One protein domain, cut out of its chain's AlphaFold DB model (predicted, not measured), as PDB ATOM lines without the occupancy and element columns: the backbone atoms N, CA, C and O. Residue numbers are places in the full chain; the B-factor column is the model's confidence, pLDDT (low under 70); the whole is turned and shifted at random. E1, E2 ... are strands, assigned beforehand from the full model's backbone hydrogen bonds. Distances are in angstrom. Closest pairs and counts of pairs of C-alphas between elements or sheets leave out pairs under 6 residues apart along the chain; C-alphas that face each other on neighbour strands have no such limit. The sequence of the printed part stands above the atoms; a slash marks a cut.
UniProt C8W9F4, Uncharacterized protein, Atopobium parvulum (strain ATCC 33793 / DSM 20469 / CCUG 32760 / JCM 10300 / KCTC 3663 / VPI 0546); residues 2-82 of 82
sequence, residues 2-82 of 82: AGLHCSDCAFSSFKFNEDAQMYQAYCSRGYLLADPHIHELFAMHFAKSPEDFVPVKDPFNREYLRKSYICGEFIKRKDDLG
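This is residues 2 to 82 of the 82 residues of an uncharacterized protein of Atopobium parvulum (strain ATCC 33793 / DSM 20469 / CCUG 32760 / JCM 10300 / KCTC 3663 / VPI 0546) (UniProt C8W9F4). There is little regular structure: two antiparallel hairpins, the longer E1 and E2 and the shorter E3 and E4, sit among loops, with E3 near E2. Residues 46 to 47 fold back to pair with E2, and residues 58 to 82 have no named element. The printed part, 81 residues with four named strands in two sheets, E1 - E2 and E3 - E4, and no named helix, is all strand, with 19 residues in named elements; it is compact, radius of gyration of the C-alphas 12.5 A, spans 37 by 27 by 24 A.

Start at E1, residues 12 to 17, and E2, residues 22 to 27, a hairpin at 154 degrees; N 15 and O 24, 2.9 A apart, are within hydrogen-bond range. The closest C-alphas of E2 and E3, residues 32 to 34, are Ala 25 and Leu 33, 6.2 A apart. E3 and E4, residues 54 to 57, form a hairpin at 134 degrees, N 34 and O 54 within hydrogen-bond range at 2.9 A.

Find C-alpha 12 at (151.130, 130.191, 77.730); E1 runs 16.1 A, E2 16.9 A, E3 6.7 A and E4 9.3 A, to C-alpha 57 at (163.245, 132.865, 84.813).

The farthest C-alphas, Glu 40 and Gly 82, are 40.4 A apart. The printed part has no cut; the E3 to E4 link is long. Look for pLDDT under 70 at residues 2, 66 to 69 and 79 to 82.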
ATOM      1  N   ALA A   2     139.859 134.927  92.626       57.44
ATOM      2  CA  ALA A   2     140.654 134.066  91.750       57.44
ATOM      3  C   ALA A   2     141.917 134.831  91.318       57.44
ATOM      4  O   ALA A   2     141.799 135.914  90.742       57.44
ATOM      5  N   GLY A   3     143.098 134.322  91.677       71.00
ATOM      6  CA  GLY A   3     144.373 134.865  91.206       71.00
ATOM      7  C   GLY A   3     144.528 134.649  89.700       71.00
ATOM      8  O   GLY A   3     143.860 133.791  89.133       71.00
ATOM      9  N   LEU A   4     145.374 135.445  89.042       82.81
ATOM     10  CA  LEU A   4     145.736 135.203  87.643       82.81
ATOM     11  C   LEU A   4     146.899 134.213  87.602       82.81
ATOM     12  O   LEU A   4     147.973 134.492  88.146       82.81
ATOM     13  N   HIS A   5     146.690 133.079  86.946       88.25
ATOM     14  CA  HIS A   5     147.697 132.040  86.771       88.25
ATOM     15  C   HIS A   5     148.343 132.154  85.397       88.25
ATOM     16  O   HIS A   5     147.754 132.672  84.450       88.25
ATOM     17  N   CYS A   6     149.553 131.616  85.232       90.56
ATOM     18  CA  CYS A   6     150.157 131.531  83.903       90.56
ATOM     19  C   CYS A   6     149.280 130.742  82.917       90.56
ATOM     20  O   CYS A   6     149.361 131.010  81.720       90.56
ATOM     21  N   SER A   7     148.418 129.844  83.405       91.94
ATOM     22  CA  SER A   7     147.402 129.129  82.624       91.94
ATOM     23  C   SER A   7     146.306 130.013  82.027       91.94
ATOM     24  O   SER A   7     145.748 129.666  80.986       91.94
ATOM     25  N   ASP A   8     146.054 131.185  82.611       91.75
ATOM     26  CA  ASP A   8     145.096 132.172  82.103       91.75
ATOM     27  C   ASP A   8     145.679 133.067  80.996       91.75
ATOM     28  O   ASP A   8     144.935 133.797  80.329       91.75
ATOM     29  N   CYS A   9     147.003 133.043  80.806       92.44
ATOM     30  CA  CYS A   9     147.706 133.898  79.855       92.44
ATOM     31  C   CYS A   9     147.554 133.386  78.411       92.44
ATOM     32  O   CYS A   9     147.654 132.182  78.152       92.44
ATOM     33  N   ALA A  10     147.367 134.300  77.457       93.19
ATOM     34  CA  ALA A  10     147.296 134.011  76.023       93.19
ATOM     35  C   ALA A  10     148.618 133.456  75.462       93.19
ATOM     36  O   ALA A  10     148.616 132.632  74.554       93.19
ATOM     37  N   PHE A  11     149.752 133.838  76.056       93.19
ATOM     38  CA  PHE A  11     151.083 133.403  75.615       93.19
ATOM     39  C   PHE A  11     151.532 132.051  76.181       93.19
ATOM     40  O   PHE A  11     152.593 131.552  75.799       93.19
ATOM     41  N   SER A  12     150.772 131.464  77.106       93.19
ATOM     42  CA  SER A  12     151.130 130.191  77.730       93.19
ATOM     43  C   SER A  12     150.387 129.030  77.081       93.19
ATOM     44  O   SER A  12     149.166 129.072  76.918       93.19
ATOM     45  N   SER A  13     151.112 127.955  76.792       94.69
ATOM     46  CA  SER A  13     150.585 126.677  76.325       94.69
ATOM     47  C   SER A  13     151.008 125.559  77.274       94.69
ATOM     48  O   SER A  13     152.084 125.612  77.867       94.69
ATOM     49  N   PHE A  14     150.152 124.553  77.429       94.81
ATOM     50  CA  PHE A  14     150.352 123.445  78.359       94.81
ATOM     51  C   PHE A  14     150.058 122.152  77.626       94.81
ATOM     52  O   PHE A  14     149.013 122.023  76.984       94.81
ATOM     53  N   LYS A  15     150.976 121.197  77.724       95.69
ATOM     54  CA  LYS A  15     150.840 119.881  77.113       95.69
ATOM     55  C   LYS A  15     150.977 118.822  78.193       95.69
ATOM     56  O   LYS A  15     151.909 118.880  78.989       95.69
ATOM     57  N   PHE A  16     150.057 117.867  78.218       95.38
ATOM     58  CA  PHE A  16     150.183 116.707  79.091       95.38
ATOM     59  C   PHE A  16     151.226 115.738  78.522       95.38
ATOM     60  O   PHE A  16     151.227 115.461  77.319       95.38
ATOM     61  N   ASN A  17     152.126 115.261  79.375       91.75
ATOM     62  CA  ASN A  17     153.124 114.249  79.063       91.75
ATOM     63  C   ASN A  17     152.689 112.918  79.699       91.75
ATOM     64  O   ASN A  17     152.582 112.818  80.921       91.75
ATOM     65  N   GLU A  18     152.436 111.914  78.861       92.38
ATOM     66  CA  GLU A  18     151.939 110.602  79.284       92.38
ATOM     67  C   GLU A  18     153.001 109.779  80.029       92.38
ATOM     68  O   GLU A  18     152.659 109.089  80.985       92.38
ATOM     69  N   ASP A  19     154.282 109.896  79.672       89.50
ATOM     70  CA  ASP A  19     155.379 109.194  80.352       89.50
ATOM     71  C   ASP A  19     155.601 109.723  81.774       89.50
ATOM     72  O   ASP A  19     155.804 108.957  82.715       89.50
ATOM     73  N   ALA A  20     155.536 111.046  81.942       85.50
ATOM     74  CA  ALA A  20     155.721 111.701  83.236       85.50
ATOM     75  C   ALA A  20     154.427 111.785  84.069       85.50
ATOM     76  O   ALA A  20     154.490 112.134  85.245       85.50
ATOM     77  N   GLN A  21     153.263 111.500  83.470       93.25
ATOM     78  CA  GLN A  21     151.933 111.705  84.069       93.25
ATOM     79  C   GLN A  21     151.734 113.136  84.614       93.25
ATOM     80  O   GLN A  21     151.087 113.351  85.641       93.25
ATOM     81  N   MET A  22     152.315 114.127  83.933       94.25
ATOM     82  CA  MET A  22     152.335 115.530  84.356       94.25
ATOM     83  C   MET A  22     152.250 116.471  83.153       94.25
ATOM     84  O   MET A  22     152.577 116.111  82.023       94.25
ATOM     85  N   TYR A  23     151.834 117.708  83.394       95.69
ATOM     86  CA  TYR A  23     151.866 118.775  82.404       95.69
ATOM     87  C   TYR A  23     153.266 119.351  82.270       95.69
ATOM     88  O   TYR A  23     153.994 119.460  83.248       95.69
ATOM     89  N   GLN A  24     153.595 119.790  81.062       94.44
ATOM     90  CA  GLN A  24     154.726 120.650  80.754       94.44
ATOM     91  C   GLN A  24     154.194 121.971  80.197       94.44
ATOM     92  O   GLN A  24     153.249 121.984  79.399       94.44
ATOM     93  N   ALA A  25     154.800 123.079  80.608       94.44
ATOM     94  CA  ALA A  25     154.389 124.411  80.194       94.44
ATOM     95  C   ALA A  25     155.388 125.047  79.222       94.44
ATOM     96  O   ALA A  25     156.599 124.849  79.312       94.44
ATOM     97  N   TYR A  26     154.865 125.860  78.310       94.81
ATOM     98  CA  TYR A  26     155.627 126.678  77.378       94.81
ATOM     99  C   TYR A  26     155.065 128.100  77.372       94.81
ATOM    100  O   TYR A  26     153.856 128.286  77.259       94.81
ATOM    101  N   CYS A  27     155.934 129.106  77.461       93.94
ATOM    102  CA  CYS A  27     155.558 130.508  77.310       93.94
ATOM    103  C   CYS A  27     156.222 131.078  76.052       93.94
ATOM    104  O   CYS A  27     157.449 131.164  75.992       93.94
ATOM    105  N   SER A  28     155.435 131.522  75.069       93.62
ATOM    106  CA  SER A  28     155.964 132.077  73.808       93.62
ATOM    107  C   SER A  28     156.724 133.393  73.986       93.62
ATOM    108  O   SER A  28     157.509 133.781  73.126       93.62
ATOM    109  N   ARG A  29     156.546 134.060  75.131       91.38
ATOM    110  CA  ARG A  29     157.321 135.242  75.530       91.38
ATOM    111  C   ARG A  29     158.725 134.902  76.037       91.38
ATOM    112  O   ARG A  29     159.510 135.819  76.233       91.38
ATOM    113  N   GLY A  30     159.043 133.624  76.256       92.19
ATOM    114  CA  GLY A  30     160.363 133.162  76.697       92.19
ATOM    115  C   GLY A  30     160.526 133.006  78.210       92.19
ATOM    116  O   GLY A  30     161.613 132.665  78.662       92.19
ATOM    117  N   TYR A  31     159.473 133.218  79.005       92.00
ATOM    118  CA  TYR A  31     159.523 132.926  80.439       92.00
ATOM    119  C   TYR A  31     159.641 131.422  80.685       92.00
ATOM    120  O   TYR A  31     158.874 130.631  80.130       92.00
ATOM    121  N   LEU A  32     160.555 131.035  81.572       92.50
ATOM    122  CA  LEU A  32     160.649 129.658  82.037       92.50
ATOM    123  C   LEU A  32     159.644 129.449  83.164       92.50
ATOM    124  O   LEU A  32     159.738 130.102  84.206       92.50
ATOM    125  N   LEU A  33     158.693 128.548  82.939       93.00
ATOM    126  CA  LEU A  33     157.665 128.190  83.905       93.00
ATOM    127  C   LEU A  33     158.074 126.917  84.660       93.00
ATOM    128  O   LEU A  33     158.612 125.980  84.062       93.00
ATOM    129  N   ALA A  34     157.831 126.893  85.965       92.38
ATOM    130  CA  ALA A  34     158.096 125.746  86.824       92.38
ATOM    131  C   ALA A  34     157.109 125.686  87.997       92.38
ATOM    132  O   ALA A  34     156.504 126.704  88.346       92.38
ATOM    133  N   ASP A  35     156.964 124.509  88.598       91.88
ATOM    134  CA  ASP A  35     156.285 124.316  89.878       91.88
ATOM    135  C   ASP A  35     157.241 124.719  91.020       91.88
ATOM    136  O   ASP A  35     158.302 124.104  91.177       91.88
ATOM    137  N   PRO A  36     156.914 125.748  91.824       86.44
ATOM    138  CA  PRO A  36     157.793 126.226  92.888       86.44
ATOM    139  C   PRO A  36     157.887 125.263  94.081       86.44
ATOM    140  O   PRO A  36     158.753 125.452  94.936       86.44
ATOM    141  N   HIS A  37     157.013 124.258  94.171       87.06
ATOM    142  CA  HIS A  37     157.023 123.264  95.246       87.06
ATOM    143  C   HIS A  37     157.948 122.075  94.952       87.06
ATOM    144  O   HIS A  37     158.234 121.280  95.851       87.06
ATOM    145  N   ILE A  38     158.428 121.938  93.713       86.75
ATOM    146  CA  ILE A  38     159.362 120.887  93.309       86.75
ATOM    147  C   ILE A  38     160.773 121.481  93.261       86.75
ATOM    148  O   ILE A  38     161.078 122.350  92.453       86.75
ATOM    149  N   HIS A  39     161.659 120.989  94.128       84.69
ATOM    150  CA  HIS A  39     163.037 121.489  94.242       84.69
ATOM    151  C   HIS A  39     164.042 120.756  93.343       84.69
ATOM    152  O   HIS A  39     165.204 121.155  93.253       84.69
ATOM    153  N   GLU A  40     163.623 119.674  92.688       88.38
ATOM    154  CA  GLU A  40     164.476 118.945  91.756       88.38
ATOM    155  C   GLU A  40     164.538 119.672  90.403       88.38
ATOM    156  O   GLU A  40     163.518 119.922  89.762       88.38
ATOM    157  N   LEU A  41     165.764 119.972  89.964       76.56
ATOM    158  CA  LEU A  41     166.089 120.873  88.849       76.56
ATOM    159  C   LEU A  41     165.366 120.572  87.529       76.56
ATOM    160  O   LEU A  41     165.060 121.495  86.783       76.56
ATOM    161  N   PHE A  42     165.118 119.299  87.218       83.88
ATOM    162  CA  PHE A  42     164.429 118.906  85.986       83.88
ATOM    163  C   PHE A  42     162.942 118.641  86.212       83.88
ATOM    164  O   PHE A  42     162.121 119.066  85.399       83.88
ATOM    165  N   ALA A  43     162.585 117.987  87.320       88.25
ATOM    166  CA  ALA A  43     161.191 117.690  87.632       88.25
ATOM    167  C   ALA A  43     160.359 118.953  87.877       88.25
ATOM    168  O   ALA A  43     159.169 118.945  87.589       88.25
ATOM    169  N   MET A  44     160.970 120.059  88.317       88.12
ATOM    170  CA  MET A  44     160.266 121.331  88.509       88.12
ATOM    171  C   MET A  44     159.628 121.887  87.228       88.12
ATOM    172  O   MET A  44     158.727 122.714  87.299       88.12
ATOM    173  N   HIS A  45     160.063 121.442  86.045       90.25
ATOM    174  CA  HIS A  45     159.458 121.829  84.766       90.25
ATOM    175  C   HIS A  45     158.208 121.016  84.399       90.25
ATOM    176  O   HIS A  45     157.636 121.220  83.323       90.25
ATOM    177  N   PHE A  46     157.775 120.134  85.298       93.88
ATOM    178  CA  PHE A  46     156.543 119.373  85.209       93.88
ATOM    179  C   PHE A  46     155.641 119.699  86.399       93.88
ATOM    180  O   PHE A  46     156.128 119.935  87.500       93.88
ATOM    181  N   ALA A  47     154.325 119.708  86.186       93.88
ATOM    182  CA  ALA A  47     153.360 119.948  87.258       93.88
ATOM    183  C   ALA A  47     152.100 119.098  87.097       93.88
ATOM    184  O   ALA A  47     151.745 118.685  85.990       93.88
ATOM    185  N   LYS A  48     151.389 118.849  88.200       93.44
ATOM    186  CA  LYS A  48     150.137 118.072  88.175       93.44
ATOM    187  C   LYS A  48     148.999 118.836  87.512       93.44
ATOM    188  O   LYS A  48     148.171 118.210  86.853       93.44
ATOM    189  N   SER A  49     148.994 120.161  87.639       93.06
ATOM    190  CA  SER A  49     147.991 121.028  87.034       93.06
ATOM    191  C   SER A  49     148.642 122.227  86.329       93.06
ATOM    192  O   SER A  49     149.651 122.753  86.795       93.06
ATOM    193  N   PRO A  50     148.063 122.735  85.223       93.06
ATOM    194  CA  PRO A  50     148.549 123.949  84.555       93.06
ATOM    195  C   PRO A  50     148.625 125.195  85.454       93.06
ATOM    196  O   PRO A  50     149.410 126.103  85.188       93.06
ATOM    197  N   GLU A  51     147.791 125.263  86.494       91.44
ATOM    198  CA  GLU A  51     147.714 126.379  87.444       91.44
ATOM    199  C   GLU A  51     148.888 126.455  88.431       91.44
ATOM    200  O   GLU A  51     149.141 127.534  88.973       91.44
ATOM    201  N   ASP A  52     149.627 125.356  88.607       91.81
ATOM    202  CA  ASP A  52     150.776 125.264  89.518       91.81
ATOM    203  C   ASP A  52     152.022 125.972  88.953       91.81
ATOM    204  O   ASP A  52     152.960 126.304  89.679       91.81
ATOM    205  N   PHE A  53     152.037 126.238  87.643       91.75
ATOM    206  CA  PHE A  53     153.171 126.851  86.966       91.75
ATOM    207  C   PHE A  53     153.314 128.343  87.277       91.75
ATOM    208  O   PHE A  53     152.422 129.157  87.008       91.75
ATOM    209  N   VAL A  54     154.515 128.726  87.715       89.62
ATOM    210  CA  VAL A  54     154.928 130.119  87.913       89.62
ATOM    211  C   VAL A  54     156.205 130.429  87.118       89.62
ATOM    212  O   VAL A  54     157.018 129.537  86.879       89.62
ATOM    213  N   PRO A  55     156.420 131.684  86.684       90.19
ATOM    214  CA  PRO A  55     157.649 132.083  86.019       90.19
ATOM    215  C   PRO A  55     158.789 132.150  87.034       90.19
ATOM    216  O   PRO A  55     158.702 132.891  88.013       90.19
ATOM    217  N   VAL A  56     159.853 131.397  86.769       89.50
ATOM    218  CA  VAL A  56     161.073 131.348  87.592       89.50
ATOM    219  C   VAL A  56     162.261 132.024  86.916       89.50
ATOM    220  O   VAL A  56     163.148 132.533  87.597       89.50
ATOM    221  N   LYS A  57     162.266 132.089  85.579       90.06
ATOM    222  CA  LYS A  57     163.245 132.865  84.813       90.06
ATOM    223  C   LYS A  57     162.580 133.712  83.744       90.06
ATOM    224  O   LYS A  57     161.559 133.325  83.175       90.06
ATOM    225  N   ASP A  58     163.175 134.868  83.491       90.00
ATOM    226  CA  ASP A  58     162.770 135.767  82.418       90.00
ATOM    227  C   ASP A  58     163.303 135.303  81.042       90.00
ATOM    228  O   ASP A  58     164.103 134.362  80.974       90.00
ATOM    229  N   PRO A  59     162.894 135.955  79.935       90.31
ATOM    230  CA  PRO A  59     163.351 135.612  78.583       90.31
ATOM    231  C   PRO A  59     164.863 135.757  78.354       90.31
ATOM    232  O   PRO A  59     165.394 135.239  77.375       90.31
ATOM    233  N   PHE A  60     165.571 136.442  79.252       90.31
ATOM    234  CA  PHE A  60     167.024 136.605  79.260       90.31
ATOM    235  C   PHE A  60     167.711 135.648  80.249       90.31
ATOM    236  O   PHE A  60     168.884 135.842  80.579       90.31
ATOM    237  N   ASN A  61     166.998 134.612  80.714       87.50
ATOM    238  CA  ASN A  61     167.470 133.566  81.625       87.50
ATOM    239  C   ASN A  61     167.928 134.094  82.999       87.50
ATOM    240  O   ASN A  61     168.687 133.421  83.700       87.50
ATOM    241  N   ARG A  62     167.468 135.284  83.406       88.25
ATOM    242  CA  ARG A  62     167.721 135.817  84.752       88.25
ATOM    243  C   ARG A  62     166.631 135.340  85.699       88.25
ATOM    244  O   ARG A  62     165.497 135.120  85.272       88.25
ATOM    245  N   GLU A  63     166.966 135.185  86.977       86.19
ATOM    246  CA  GLU A  63     165.973 134.857  88.002       86.19
ATOM    247  C   GLU A  63     164.835 135.872  87.984       86.19
ATOM    248  O   GLU A  63     165.036 137.086  88.097       86.19
ATOM    249  N   TYR A  64     163.620 135.357  87.841       82.81
ATOM    250  CA  TYR A  64     162.426 136.174  87.837       82.81
ATOM    251  C   TYR A  64     161.971 136.412  89.275       82.81
ATOM    252  O   TYR A  64     161.051 135.774  89.786       82.81
ATOM    253  N   LEU A  65     162.633 137.358  89.942       71.38
ATOM    254  CA  LEU A  65     162.219 137.835  91.258       71.38
ATOM    255  C   LEU A  65     160.910 138.619  91.112       71.38
ATOM    256  O   LEU A  65     160.898 139.800  90.751       71.38
ATOM    257  N   ARG A  66     159.786 137.940  91.364       64.88
ATOM    258  CA  ARG A  66     158.447 138.536  91.306       64.88
ATOM    259  C   ARG A  66     158.350 139.720  92.272       64.88
ATOM    260  O   ARG A  66     158.226 139.548  93.479       64.88
ATOM    261  N   LYS A  67     158.332 140.937  91.723       66.69
ATOM    262  CA  LYS A  67     157.908 142.157  92.440       66.69
ATOM    263  C   LYS A  67     156.380 142.299  92.512       66.69
ATOM    264  O   LYS A  67     155.880 143.134  93.255       66.69
ATOM    265  N   SER A  68     155.650 141.510  91.721       69.06
ATOM    266  CA  SER A  68     154.186 141.475  91.644       69.06
ATOM    267  C   SER A  68     153.699 140.028  91.565       69.06
ATOM    268  O   SER A  68     154.431 139.136  91.130       69.06
ATOM    269  N   TYR A  69     152.448 139.799  91.961       66.12
ATOM    270  CA  TYR A  69     151.783 138.498  91.878       66.12
ATOM    271  C   TYR A  69     151.399 138.108  90.434       66.12
ATOM    272  O   TYR A  69     151.008 136.966  90.203       66.12
ATOM    273  N   ILE A  70     151.554 139.021  89.461       74.94
ATOM    274  CA  ILE A  70     151.263 138.811  88.032       74.94
ATOM    275  C   ILE A  70     152.493 139.193  87.197       74.94
ATOM    276  O   ILE A  70     153.213 140.137  87.528       74.94
ATOM    277  N   CYS A  71     152.726 138.461  86.103       82.75
ATOM    278  CA  CYS A  71     153.701 138.828  85.075       82.75
ATOM    279  C   CYS A  71     153.362 140.205  84.468       82.75
ATOM    280  O   CYS A  71     152.205 140.471  84.159       82.75
ATOM    281  N   GLY A  72     154.361 141.068  84.262       80.56
ATOM    282  CA  GLY A  72     154.147 142.398  83.668       80.56
ATOM    283  C   GLY A  72     153.613 142.366  82.229       80.56
ATOM    284  O   GLY A  72     152.927 143.291  81.822       80.56
ATOM    285  N   GLU A  73     153.867 141.274  81.506       84.38
ATOM    286  CA  GLU A  73     153.444 141.049  80.114       84.38
ATOM    287  C   GLU A  73     152.205 140.134  80.018       84.38
ATOM    288  O   GLU A  73     151.968 139.478  79.002       84.38
ATOM    289  N   PHE A  74     151.442 140.004  81.106       88.50
ATOM    290  CA  PHE A  74     150.279 139.127  81.154       88.50
ATOM    291  C   PHE A  74     149.126 139.676  80.302       88.50
ATOM    292  O   PHE A  74     148.639 140.777  80.547       88.50
ATOM    293  N   ILE A  75     148.633 138.861  79.365       90.31
ATOM    294  CA  ILE A  75     147.399 139.122  78.614       90.31
ATOM    295  C   ILE A  75     146.461 137.949  78.840       90.31
ATOM    296  O   ILE A  75     146.833 136.797  78.612       90.31
ATOM    297  N   LYS A  76     145.245 138.225  79.308       88.50
ATOM    298  CA  LYS A  76     144.254 137.183  79.570       88.50
ATOM    299  C   LYS A  76     143.763 136.602  78.248       88.50
ATOM    300  O   LYS A  76     143.449 137.350  77.334       88.50
ATOM    301  N   ARG A  77     143.566 135.284  78.162       83.44
ATOM    302  CA  ARG A  77     143.017 134.625  76.953       83.44
ATOM    303  C   ARG A  77     141.683 135.201  76.447       83.44
ATOM    304  O   ARG A  77     141.358 135.027  75.283       83.44
ATOM    305  N   LYS A  78     140.898 135.859  77.311       75.50
ATOM    306  CA  LYS A  78     139.639 136.523  76.923       75.50
ATOM    307  C   LYS A  78     139.836 137.904  76.284       75.50
ATOM    308  O   LYS A  78     138.914 138.367  75.629       75.50
ATOM    309  N   ASP A  79     140.997 138.530  76.465       66.31
ATOM    310  CA  ASP A  79     141.353 139.811  75.842       66.31
ATOM    311  C   ASP A  79     141.858 139.641  74.393       66.31
ATOM    312  O   ASP A  79     141.948 140.623  73.668       66.31
ATOM    313  N   ASP A  80     142.144 138.409  73.949       56.34
ATOM    314  CA  ASP A  80     142.678 138.091  72.609       56.34
ATOM    315  C   ASP A  80     141.579 137.864  71.539       56.34
ATOM    316  O   ASP A  80     141.878 137.511  70.403       56.34
ATOM    317  N   LEU A  81     140.293 138.059  71.873       48.28
ATOM    318  CA  LEU A  81     139.193 138.085  70.891       48.28
ATOM    319  C   LEU A  81     139.012 139.513  70.345       48.28
ATOM    320  O   LEU A  81     138.049 140.205  70.681       48.28
ATOM    321  N   GLY A  82     139.978 139.946  69.534       47.00
ATOM    322  CA  GLY A  82     139.904 141.134  68.679       47.00
ATOM    323  C   GLY A  82     139.895 140.741  67.213       47.00
ATOM    324  O   GLY A  82     140.809 139.986  66.819       47.00
TER     325      GLY A  82